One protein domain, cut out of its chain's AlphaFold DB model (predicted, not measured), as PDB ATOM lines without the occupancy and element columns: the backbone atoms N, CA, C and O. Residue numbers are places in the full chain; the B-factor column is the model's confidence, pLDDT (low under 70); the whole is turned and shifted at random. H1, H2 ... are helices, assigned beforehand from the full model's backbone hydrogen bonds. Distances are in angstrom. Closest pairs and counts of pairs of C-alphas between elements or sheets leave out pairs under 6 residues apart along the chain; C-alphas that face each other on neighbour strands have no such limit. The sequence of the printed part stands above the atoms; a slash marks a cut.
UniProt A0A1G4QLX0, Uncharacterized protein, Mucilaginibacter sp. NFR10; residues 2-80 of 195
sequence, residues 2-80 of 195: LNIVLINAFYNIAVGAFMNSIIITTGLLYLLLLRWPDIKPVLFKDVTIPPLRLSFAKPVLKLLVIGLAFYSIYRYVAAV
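This is residues 2 to 80 of the 195 residues of an uncharacterized protein of Mucilaginibacter sp. NFR10 (UniProt A0A1G4QLX0). The model is an open arch: the long helix H4 is one leg, H2 the other, and short H3 with the unnamed residues 44 to 56 spans between them, while H1 folds back on residues 17 to 25 of H2. The printed part has 79 residues, with four named helices in the order H1, H2, H3, H4 and no named strand, an all-helix class. It is extended, with a radius of gyration of the C-alphas of 20.9 A, and flat, spanning 50 by 48 by 15 A.

H4, residues 57 to 79, is 31.3 A long and ends at C-alpha 79 (81.930, 166.065, 218.179). H2, residues 15 to 34, is 28.3 A long and begins at C-alpha 15 (109.631, 169.067, 190.964). H1 is residues 2 to 10, H3 residues 36 to 43.

H4 is apart from H1, H2 and H3. H1 and H2 touch as a helical hairpin, opposite ways at a shallow tilt of 30 degrees; their closest C-alphas, Val 5 and Ser 21, are 5.6 A apart. H2 and H3 are close but not clearly touching, about perpendicular at 83 degrees; their closest C-alphas, Leu 32 and Ile 39, are 7.8 A apart. Every O i to N i+4 pair is within hydrogen-bond range in H1, H2 and H4, and 2 of 4 in H3.

The C-alphas farthest apart, Val 15 and Arg 53, are 52.4 A apart. The printed part has no cut. The link from H3 to H4 is long; the other two are tight. Confidence is under 70 in 20 residues, among them 46 to 55.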
ATOM      1  N   LEU A   2     112.415 157.867 202.683       66.25
ATOM      2  CA  LEU A   2     112.432 157.055 201.450       66.25
ATOM      3  C   LEU A   2     111.043 156.879 200.806       66.25
ATOM      4  O   LEU A   2     110.898 157.102 199.612       66.25
ATOM      5  N   ASN A   3     110.005 156.582 201.601       71.69
ATOM      6  CA  ASN A   3     108.630 156.488 201.093       71.69
ATOM      7  C   ASN A   3     108.146 157.778 200.417       71.69
ATOM      8  O   ASN A   3     107.440 157.698 199.427       71.69
ATOM      9  N   ILE A   4     108.541 158.956 200.907       67.25
ATOM     10  CA  ILE A   4     108.129 160.240 200.321       67.25
ATOM     11  C   ILE A   4     108.862 160.484 198.998       67.25
ATOM     12  O   ILE A   4     108.247 160.945 198.045       67.25
ATOM     13  N   VAL A   5     110.144 160.114 198.904       67.00
ATOM     14  CA  VAL A   5     110.901 160.164 197.640       67.00
ATOM     15  C   VAL A   5     110.286 159.226 196.602       67.00
ATOM     16  O   VAL A   5     110.083 159.634 195.463       67.00
ATOM     17  N   LEU A   6     109.938 157.998 197.002       70.38
ATOM     18  CA  LEU A   6     109.295 157.022 196.120       70.38
ATOM     19  C   LEU A   6     107.904 157.494 195.684       70.38
ATOM     20  O   LEU A   6     107.594 157.442 194.502       70.38
ATOM     21  N   ILE A   7     107.090 158.020 196.602       69.06
ATOM     22  CA  ILE A   7     105.780 158.593 196.265       69.06
ATOM     23  C   ILE A   7     105.945 159.764 195.286       69.06
ATOM     24  O   ILE A   7     105.285 159.792 194.254       69.06
ATOM     25  N   ASN A   8     106.862 160.697 195.538       69.12
ATOM     26  CA  ASN A   8     107.086 161.818 194.626       69.12
ATOM     27  C   ASN A   8     107.574 161.353 193.239       69.12
ATOM     28  O   ASN A   8     107.137 161.915 192.237       69.12
ATOM     29  N   ALA A   9     108.423 160.318 193.179       70.38
ATOM     30  CA  ALA A   9     108.914 159.732 191.931       70.38
ATOM     31  C   ALA A   9     107.813 159.007 191.137       70.38
ATOM     32  O   ALA A   9     107.728 159.169 189.924       70.38
ATOM     33  N   PHE A  10     106.964 158.220 191.807       75.12
ATOM     34  CA  PHE A  10     105.919 157.431 191.146       75.12
ATOM     35  C   PHE A  10     104.668 158.244 190.796       75.12
ATOM     36  O   PHE A  10     104.002 157.928 189.815       75.12
ATOM     37  N   TYR A  11     104.350 159.290 191.565       73.44
ATOM     38  CA  TYR A  11     103.134 160.096 191.390       73.44
ATOM     39  C   TYR A  11     103.381 161.471 190.749       73.44
ATOM     40  O   TYR A  11     102.462 162.284 190.684       73.44
ATOM     41  N   ASN A  12     104.600 161.730 190.258       67.81
ATOM     42  CA  ASN A  12     104.982 162.941 189.517       67.81
ATOM     43  C   ASN A  12     104.579 164.256 190.223       67.81
ATOM     44  O   ASN A  12     104.057 165.194 189.618       67.81
ATOM     45  N   ILE A  13     104.781 164.297 191.543       64.69
ATOM     46  CA  ILE A  13     104.471 165.460 192.383       64.69
ATOM     47  C   ILE A  13     105.511 166.562 192.116       64.69
ATOM     48  O   ILE A  13     106.652 166.272 191.764       64.69
ATOM     49  N   ALA A  14     105.112 167.832 192.274       75.12
ATOM     50  CA  ALA A  14     105.885 169.035 191.947       75.12
ATOM     51  C   ALA A  14     107.415 168.901 192.130       75.12
ATOM     52  O   ALA A  14     107.906 168.571 193.212       75.12
ATOM     53  N   VAL A  15     108.168 169.256 191.080       73.81
ATOM     54  CA  VAL A  15     109.631 169.067 190.964       73.81
ATOM     55  C   VAL A  15     110.410 169.629 192.162       73.81
ATOM     56  O   VAL A  15     111.365 169.010 192.631       73.81
ATOM     57  N   GLY A  16     109.979 170.763 192.723       74.69
ATOM     58  CA  GLY A  16     110.613 171.351 193.909       74.69
ATOM     59  C   GLY A  16     110.486 170.485 195.170       74.69
ATOM     60  O   GLY A  16     111.447 170.336 195.925       74.69
ATOM     61  N   ALA A  17     109.326 169.857 195.385       72.50
ATOM     62  CA  ALA A  17     109.111 168.951 196.513       72.50
ATOM     63  C   ALA A  17     109.924 167.658 196.353       72.50
ATOM     64  O   ALA A  17     110.482 167.150 197.330       72.50
ATOM     65  N   PHE A  18     110.056 167.169 195.117       76.69
ATOM     66  CA  PHE A  18     110.899 166.021 194.800       76.69
ATOM     67  C   PHE A  18     112.372 166.283 195.141       76.69
ATOM     68  O   PHE A  18     112.961 165.521 195.912       76.69
ATOM     69  N   MET A  19     112.938 167.404 194.682       79.88
ATOM     70  CA  MET A  19     114.333 167.767 194.966       79.88
ATOM     71  C   MET A  19     114.606 167.928 196.465       79.88
ATOM     72  O   MET A  19     115.585 167.378 196.972       79.88
ATOM     73  N   ASN A  20     113.709 168.588 197.204       79.94
ATOM     74  CA  ASN A  20     113.828 168.695 198.660       79.94
ATOM     75  C   ASN A  20     113.790 167.323 199.342       79.94
ATOM     76  O   ASN A  20     114.586 167.052 200.241       79.94
ATOM     77  N   SER A  21     112.902 166.430 198.897       81.25
ATOM     78  CA  SER A  21     112.809 165.085 199.467       81.25
ATOM     79  C   SER A  21     114.075 164.255 199.225       81.25
ATOM     80  O   SER A  21     114.504 163.542 200.135       81.25
ATOM     81  N   ILE A  22     114.716 164.395 198.058       84.25
ATOM     82  CA  ILE A  22     116.003 163.755 197.755       84.25
ATOM     83  C   ILE A  22     117.098 164.314 198.661       84.25
ATOM     84  O   ILE A  22     117.763 163.537 199.339       84.25
ATOM     85  N   ILE A  23     117.261 165.639 198.721       86.31
ATOM     86  CA  ILE A  23     118.322 166.285 199.510       86.31
ATOM     87  C   ILE A  23     118.222 165.881 200.983       86.31
ATOM     88  O   ILE A  23     119.212 165.463 201.583       86.31
ATOM     89  N   ILE A  24     117.017 165.935 201.555       84.12
ATOM     90  CA  ILE A  24     116.782 165.562 202.952       84.12
ATOM     91  C   ILE A  24     117.038 164.066 203.170       84.12
ATOM     92  O   ILE A  24     117.661 163.689 204.162       84.12
ATOM     93  N   THR A  25     116.599 163.200 202.251       86.81
ATOM     94  CA  THR A  25     116.805 161.747 202.373       86.81
ATOM     95  C   THR A  25     118.280 161.380 202.281       86.81
ATOM     96  O   THR A  25     118.757 160.599 203.100       86.81
ATOM     97  N   THR A  26     119.016 161.981 201.348       87.38
ATOM     98  CA  THR A  26     120.459 161.778 201.198       87.38
ATOM     99  C   THR A  26     121.224 162.340 202.391       87.38
ATOM    100  O   THR A  26     122.116 161.670 202.899       87.38
ATOM    101  N   GLY A  27     120.850 163.517 202.902       88.50
ATOM    102  CA  GLY A  27     121.461 164.100 204.100       88.50
ATOM    103  C   GLY A  27     121.250 163.238 205.346       88.50
ATOM    104  O   GLY A  27     122.194 162.971 206.085       88.50
ATOM    105  N   LEU A  28     120.034 162.728 205.551       86.94
ATOM    106  CA  LEU A  28     119.730 161.795 206.638       86.94
ATOM    107  C   LEU A  28     120.471 160.468 206.479       86.94
ATOM    108  O   LEU A  28     120.990 159.950 207.463       86.94
ATOM    109  N   LEU A  29     120.541 159.926 205.262       90.06
ATOM    110  CA  LEU A  29     121.282 158.699 204.984       90.06
ATOM    111  C   LEU A  29     122.778 158.893 205.249       90.06
ATOM    112  O   LEU A  29     123.403 158.047 205.877       90.06
ATOM    113  N   TYR A  30     123.337 160.027 204.829       90.81
ATOM    114  CA  TYR A  30     124.721 160.386 205.101       90.81
ATOM    115  C   TYR A  30     124.986 160.487 206.605       90.81
ATOM    116  O   TYR A  30     125.922 159.865 207.091       90.81
ATOM    117  N   LEU A  31     124.141 161.193 207.361       85.88
ATOM    118  CA  LEU A  31     124.273 161.289 208.819       85.88
ATOM    119  C   LEU A  31     124.130 159.925 209.505       85.88
ATOM    120  O   LEU A  31     124.876 159.629 210.438       85.88
ATOM    121  N   LEU A  32     123.205 159.089 209.027       86.81
ATOM    122  CA  LEU A  32     123.005 157.731 209.522       86.81
ATOM    123  C   LEU A  32     124.250 156.869 209.296       86.81
ATOM    124  O   LEU A  32     124.655 156.160 210.209       86.81
ATOM    125  N   LEU A  33     124.860 156.943 208.109       90.00
ATOM    126  CA  LEU A  33     126.082 156.213 207.765       90.00
ATOM    127  C   LEU A  33     127.304 156.764 208.514       90.00
ATOM    128  O   LEU A  33     128.108 155.990 209.027       90.00
ATOM    129  N   LEU A  34     127.412 158.088 208.640       91.56
ATOM    130  CA  LEU A  34     128.494 158.765 209.354       91.56
ATOM    131  C   LEU A  34     128.498 158.405 210.845       91.56
ATOM    132  O   LEU A  34     129.548 158.132 211.417       91.56
ATOM    133  N   ARG A  35     127.319 158.381 211.476       88.94
ATOM    134  CA  ARG A  35     127.142 157.993 212.884       88.94
ATOM    135  C   ARG A  35     126.811 156.512 213.047       88.94
ATOM    136  O   ARG A  35     126.500 156.080 214.153       88.94
ATOM    137  N   TRP A  36     126.908 155.713 211.986       86.00
ATOM    138  CA  TRP A  36     126.619 154.281 212.036       86.00
ATOM    139  C   TRP A  36     127.434 153.532 213.097       86.00
ATOM    140  O   TRP A  36     126.841 152.705 213.790       86.00
ATOM    141  N   PRO A  37     128.737 153.824 213.313       83.81
ATOM    142  CA  PRO A  37     129.508 153.191 214.383       83.81
ATOM    143  C   PRO A  37     128.946 153.454 215.786       83.81
ATOM    144  O   PRO A  37     129.021 152.570 216.634       83.81
ATOM    145  N   ASP A  38     128.334 154.621 216.009       82.94
ATOM    146  CA  ASP A  38     127.722 155.002 217.290       82.94
ATOM    147  C   ASP A  38     126.290 154.463 217.429       82.94
ATOM    148  O   ASP A  38     125.853 154.092 218.515       82.94
ATOM    149  N   ILE A  39     125.546 154.403 216.321       80.94
ATOM    150  CA  ILE A  39     124.139 153.983 216.284       80.94
ATOM    151  C   ILE A  39     124.012 152.457 216.319       80.94
ATOM    152  O   ILE A  39     123.118 151.919 216.974       80.94
ATOM    153  N   LYS A  40     124.914 151.737 215.645       83.62
ATOM    154  CA  LYS A  40     124.933 150.270 215.595       83.62
ATOM    155  C   LYS A  40     124.897 149.627 216.995       83.62
ATOM    156  O   LYS A  40     124.051 148.760 217.200       83.62
ATOM    157  N   PRO A  41     125.718 150.036 217.982       78.75
ATOM    158  CA  PRO A  41     125.639 149.504 219.340       78.75
ATOM    159  C   PRO A  41     124.442 150.023 220.151       78.75
ATOM    160  O   PRO A  41     124.232 149.544 221.253       78.75
ATOM    161  N   VAL A  42     123.652 150.983 219.674       76.44
ATOM    162  CA  VAL A  42     122.387 151.366 220.332       76.44
ATOM    163  C   VAL A  42     121.224 150.528 219.797       76.44
ATOM    164  O   VAL A  42     120.353 150.130 220.562       76.44
ATOM    165  N   LEU A  43     121.219 150.236 218.492       76.94
ATOM    166  CA  LEU A  43     120.149 149.476 217.834       76.94
ATOM    167  C   LEU A  43     120.303 147.957 217.959       76.94
ATOM    168  O   LEU A  43     119.299 147.253 218.006       76.94
ATOM    169  N   PHE A  44     121.541 147.456 217.973       78.81
ATOM    170  CA  PHE A  44     121.833 146.018 217.881       78.81
ATOM    171  C   PHE A  44     122.579 145.454 219.088       78.81
ATOM    172  O   PHE A  44     122.902 144.270 219.105       78.81
ATOM    173  N   LYS A  45     122.900 146.278 220.085       71.38
ATOM    174  CA  LYS A  45     123.416 145.752 221.346       71.38
ATOM    175  C   LYS A  45     122.222 145.284 222.154       71.38
ATOM    176  O   LYS A  45     121.303 146.067 222.391       71.38
ATOM    177  N   ASP A  46     122.266 144.037 222.600       62.25
ATOM    178  CA  ASP A  46     121.350 143.540 223.617       62.25
ATOM    179  C   ASP A  46     121.621 144.310 224.908       62.25
ATOM    180  O   ASP A  46     122.467 143.955 225.733       62.25
ATOM    181  N   VAL A  47     120.943 145.445 225.052       61.38
ATOM    182  CA  VAL A  47     120.886 146.152 226.317       61.38
ATOM    183  C   VAL A  47     120.090 145.237 227.232       61.38
ATOM    184  O   VAL A  47     118.876 145.094 227.095       61.38
ATOM    185  N   THR A  48     120.776 144.603 228.176       60.22
ATOM    186  CA  THR A  48     120.155 144.028 229.365       60.22
ATOM    187  C   THR A  48     119.623 145.188 230.196       60.22
ATOM    188  O   THR A  48     120.231 145.652 231.156       60.22
ATOM    189  N   ILE A  49     118.482 145.724 229.759       57.88
ATOM    190  CA  ILE A  49     117.723 146.712 230.510       57.88
ATOM    191  C   ILE A  49     117.398 146.019 231.836       57.88
ATOM    192  O   ILE A  49     116.829 144.919 231.798       57.88
ATOM    193  N   PRO A  50     117.770 146.589 232.999       60.00
ATOM    194  CA  PRO A  50     117.410 145.994 234.275       60.00
ATOM    195  C   PRO A  50     115.899 145.749 234.250       60.00
ATOM    196  O   PRO A  50     115.160 146.637 233.810       60.00
ATOM    197  N   PRO A  51     115.421 144.550 234.626       57.50
ATOM    198  CA  PRO A  51     114.017 144.211 234.498       57.50
ATOM    199  C   PRO A  51     113.217 145.173 235.369       57.50
ATOM    200  O   PRO A  51     113.126 145.012 236.585       57.50
ATOM    201  N   LEU A  52     112.652 146.201 234.737       56.81
ATOM    202  CA  LEU A  52     111.747 147.137 235.371       56.81
ATOM    203  C   LEU A  52     110.499 146.316 235.718       56.81
ATOM    204  O   LEU A  52     109.637 146.074 234.869       56.81
ATOM    205  N   ARG A  53     110.453 145.786 236.948       61.31
ATOM    206  CA  ARG A  53     109.369 144.946 237.477       61.31
ATOM    207  C   ARG A  53     108.131 145.801 237.762       61.31
ATOM    208  O   ARG A  53     107.665 145.910 238.885       61.31
ATOM    209  N   LEU A  54     107.573 146.393 236.716       62.19
ATOM    210  CA  LEU A  54     106.248 147.002 236.707       62.19
ATOM    211  C   LEU A  54     105.253 145.964 236.170       62.19
ATOM    212  O   LEU A  54     104.686 146.145 235.092       62.19
ATOM    213  N   SER A  55     105.100 144.834 236.877       68.38
ATOM    214  CA  SER A  55     104.320 143.683 236.379       68.38
ATOM    215  C   SER A  55     102.875 144.067 236.044       68.38
ATOM    216  O   SER A  55     102.350 143.639 235.021       68.38
ATOM    217  N   PHE A  56     102.276 144.944 236.852       70.81
ATOM    218  CA  PHE A  56     100.916 145.437 236.657       70.81
ATOM    219  C   PHE A  56     100.849 146.768 235.896       70.81
ATOM    220  O   PHE A  56      99.943 146.972 235.092       70.81
ATOM    221  N   ALA A  57     101.823 147.670 236.066       76.38
ATOM    222  CA  ALA A  57     101.746 148.971 235.397       76.38
ATOM    223  C   ALA A  57     101.960 148.861 233.878       76.38
ATOM    224  O   ALA A  57     101.383 149.637 233.126       76.38
ATOM    225  N   LYS A  58     102.733 147.878 233.395       74.81
ATOM    226  CA  LYS A  58     102.968 147.672 231.955       74.81
ATOM    227  C   LYS A  58     101.692 147.310 231.166       74.81
ATOM    228  O   LYS A  58     101.454 147.958 230.145       74.81
ATOM    229  N   PRO A  59     100.866 146.324 231.575       82.25
ATOM    230  CA  PRO A  59      99.594 146.058 230.900       82.25
ATOM    231  C   PRO A  59      98.591 147.205 231.072       82.25
ATOM    232  O   PRO A  59      97.915 147.548 230.106       82.25
ATOM    233  N   VAL A  60      98.551 147.856 232.241       87.06
ATOM    234  CA  VAL A  60      97.679 149.019 232.474       87.06
ATOM    235  C   VAL A  60      98.035 150.175 231.547       87.06
ATOM    236  O   VAL A  60      97.150 150.706 230.891       87.06
ATOM    237  N   LEU A  61      99.316 150.532 231.417       84.81
ATOM    238  CA  LEU A  61      99.743 151.633 230.552       84.81
ATOM    239  C   LEU A  61      99.418 151.344 229.082       84.81
ATOM    240  O   LEU A  61      98.956 152.231 228.373       84.81
ATOM    241  N   LYS A  62      99.597 150.093 228.630       83.19
ATOM    242  CA  LYS A  62      99.195 149.668 227.279       83.19
ATOM    243  C   LYS A  62      97.693 149.834 227.059       83.19
ATOM    244  O   LYS A  62      97.298 150.407 226.050       83.19
ATOM    245  N   LEU A  63      96.873 149.360 227.997       91.19
ATOM    246  CA  LEU A  63      95.419 149.515 227.927       91.19
ATOM    247  C   LEU A  63      95.003 150.983 227.975       91.19
ATOM    248  O   LEU A  63      94.082 151.368 227.267       91.19
ATOM    249  N   LEU A  64      95.704 151.807 228.751       92.06
ATOM    250  CA  LEU A  64      95.438 153.233 228.861       92.06
ATOM    251  C   LEU A  64      95.762 153.943 227.544       92.06
ATOM    252  O   LEU A  64      94.922 154.688 227.062       92.06
ATOM    253  N   VAL A  65      96.902 153.658 226.905       90.56
ATOM    254  CA  VAL A  65      97.235 154.210 225.577       90.56
ATOM    255  C   VAL A  65      96.211 153.785 224.522       90.56
ATOM    256  O   VAL A  65      95.741 154.622 223.753       90.56
ATOM    257  N   ILE A  66      95.824 152.506 224.509       91.00
ATOM    258  CA  ILE A  66      94.789 151.991 223.601       91.00
ATOM    259  C   ILE A  66      93.448 152.694 223.869       91.00
ATOM    260  O   ILE A  66      92.813 153.194 222.944       91.00
ATOM    261  N   GLY A  67      93.044 152.795 225.134       93.75
ATOM    262  CA  GLY A  67      91.821 153.472 225.553       93.75
ATOM    263  C   GLY A  67      91.821 154.958 225.203       93.75
ATOM    264  O   GLY A  67      90.810 155.471 224.736       93.75
ATOM    265  N   LEU A  68      92.959 155.640 225.342       92.12
ATOM    266  CA  LEU A  68      93.106 157.053 224.993       92.12
ATOM    267  C   LEU A  68      92.979 157.269 223.479       92.12
ATOM    268  O   LEU A  68      92.369 158.248 223.048       92.12
ATOM    269  N   ALA A  69      93.512 156.344 222.675       89.75
ATOM    270  CA  ALA A  69      93.358 156.360 221.225       89.75
ATOM    271  C   ALA A  69      91.886 156.183 220.820       89.75
ATOM    272  O   ALA A  69      91.353 157.017 220.087       89.75
ATOM    273  N   PHE A  70      91.194 155.173 221.357       93.56
ATOM    274  CA  PHE A  70      89.764 154.974 221.097       93.56
ATOM    275  C   PHE A  70      88.905 156.136 221.600       93.56
ATOM    276  O   PHE A  70      87.996 156.563 220.897       93.56
ATOM    277  N   TYR A  71      89.213 156.695 222.769       90.75
ATOM    278  CA  TYR A  71      88.521 157.868 223.299       90.75
ATOM    279  C   TYR A  71      88.714 159.099 222.407       90.75
ATOM    280  O   TYR A  71      87.764 159.838 222.163       90.75
ATOM    281  N   SER A  72      89.920 159.301 221.873       82.81
ATOM    282  CA  SER A  72      90.210 160.398 220.944       82.81
ATOM    283  C   SER A  72      89.432 160.249 219.635       82.81
ATOM    284  O   SER A  72      88.844 161.221 219.164       82.81
ATOM    285  N   ILE A  73      89.363 159.028 219.089       84.69
ATOM    286  CA  ILE A  73      88.546 158.714 217.908       84.69
ATOM    287  C   ILE A  73      87.064 158.944 218.214       84.69
ATOM    288  O   ILE A  73      86.386 159.640 217.464       84.69
ATOM    289  N   TYR A  74      86.565 158.420 219.337       84.62
ATOM    290  CA  TYR A  74      85.176 158.596 219.752       84.62
ATOM    291  C   TYR A  74      84.816 160.074 219.892       84.62
ATOM    292  O   TYR A  74      83.818 160.515 219.337       84.62
ATOM    293  N   ARG A  75      85.652 160.861 220.577       81.38
ATOM    294  CA  ARG A  75      85.477 162.309 220.699       81.38
ATOM    295  C   ARG A  75      85.407 162.991 219.341       81.38
ATOM    296  O   ARG A  75      84.579 163.875 219.172       81.38
ATOM    297  N   TYR A  76      86.285 162.627 218.411       74.00
ATOM    298  CA  TYR A  76      86.309 163.220 217.077       74.00
ATOM    299  C   TYR A  76      85.019 162.909 216.305       74.00
ATOM    300  O   TYR A  76      84.376 163.821 215.796       74.00
ATOM    301  N   VAL A  77      84.594 161.643 216.306       70.62
ATOM    302  CA  VAL A  77      83.364 161.192 215.634       70.62
ATOM    303  C   VAL A  77      82.108 161.777 216.292       70.62
ATOM    304  O   VAL A  77      81.186 162.195 215.603       70.62
ATOM    305  N   ALA A  78      82.059 161.843 217.624       69.56
ATOM    306  CA  ALA A  78      80.907 162.357 218.363       69.56
ATOM    307  C   ALA A  78      80.798 163.889 218.318       69.56
ATOM    308  O   ALA A  78      79.693 164.425 218.368       69.56
ATOM    309  N   ALA A  79      81.924 164.604 218.239       65.50
ATOM    310  CA  ALA A  79      81.930 166.065 218.179       65.50
ATOM    311  C   ALA A  79      81.437 166.608 216.833       65.50
ATOM    312  O   ALA A  79      81.017 167.762 216.768       65.50
ATOM    313  N   VAL A  80      81.487 165.798 215.774       61.88
ATOM    314  CA  VAL A  80      81.082 166.217 214.437       61.88
ATOM    315  C   VAL A  80      80.073 165.219 213.867       61.88
ATOM    316  O   VAL A  80      80.447 164.332 213.099       61.88
TER     317      VAL A  80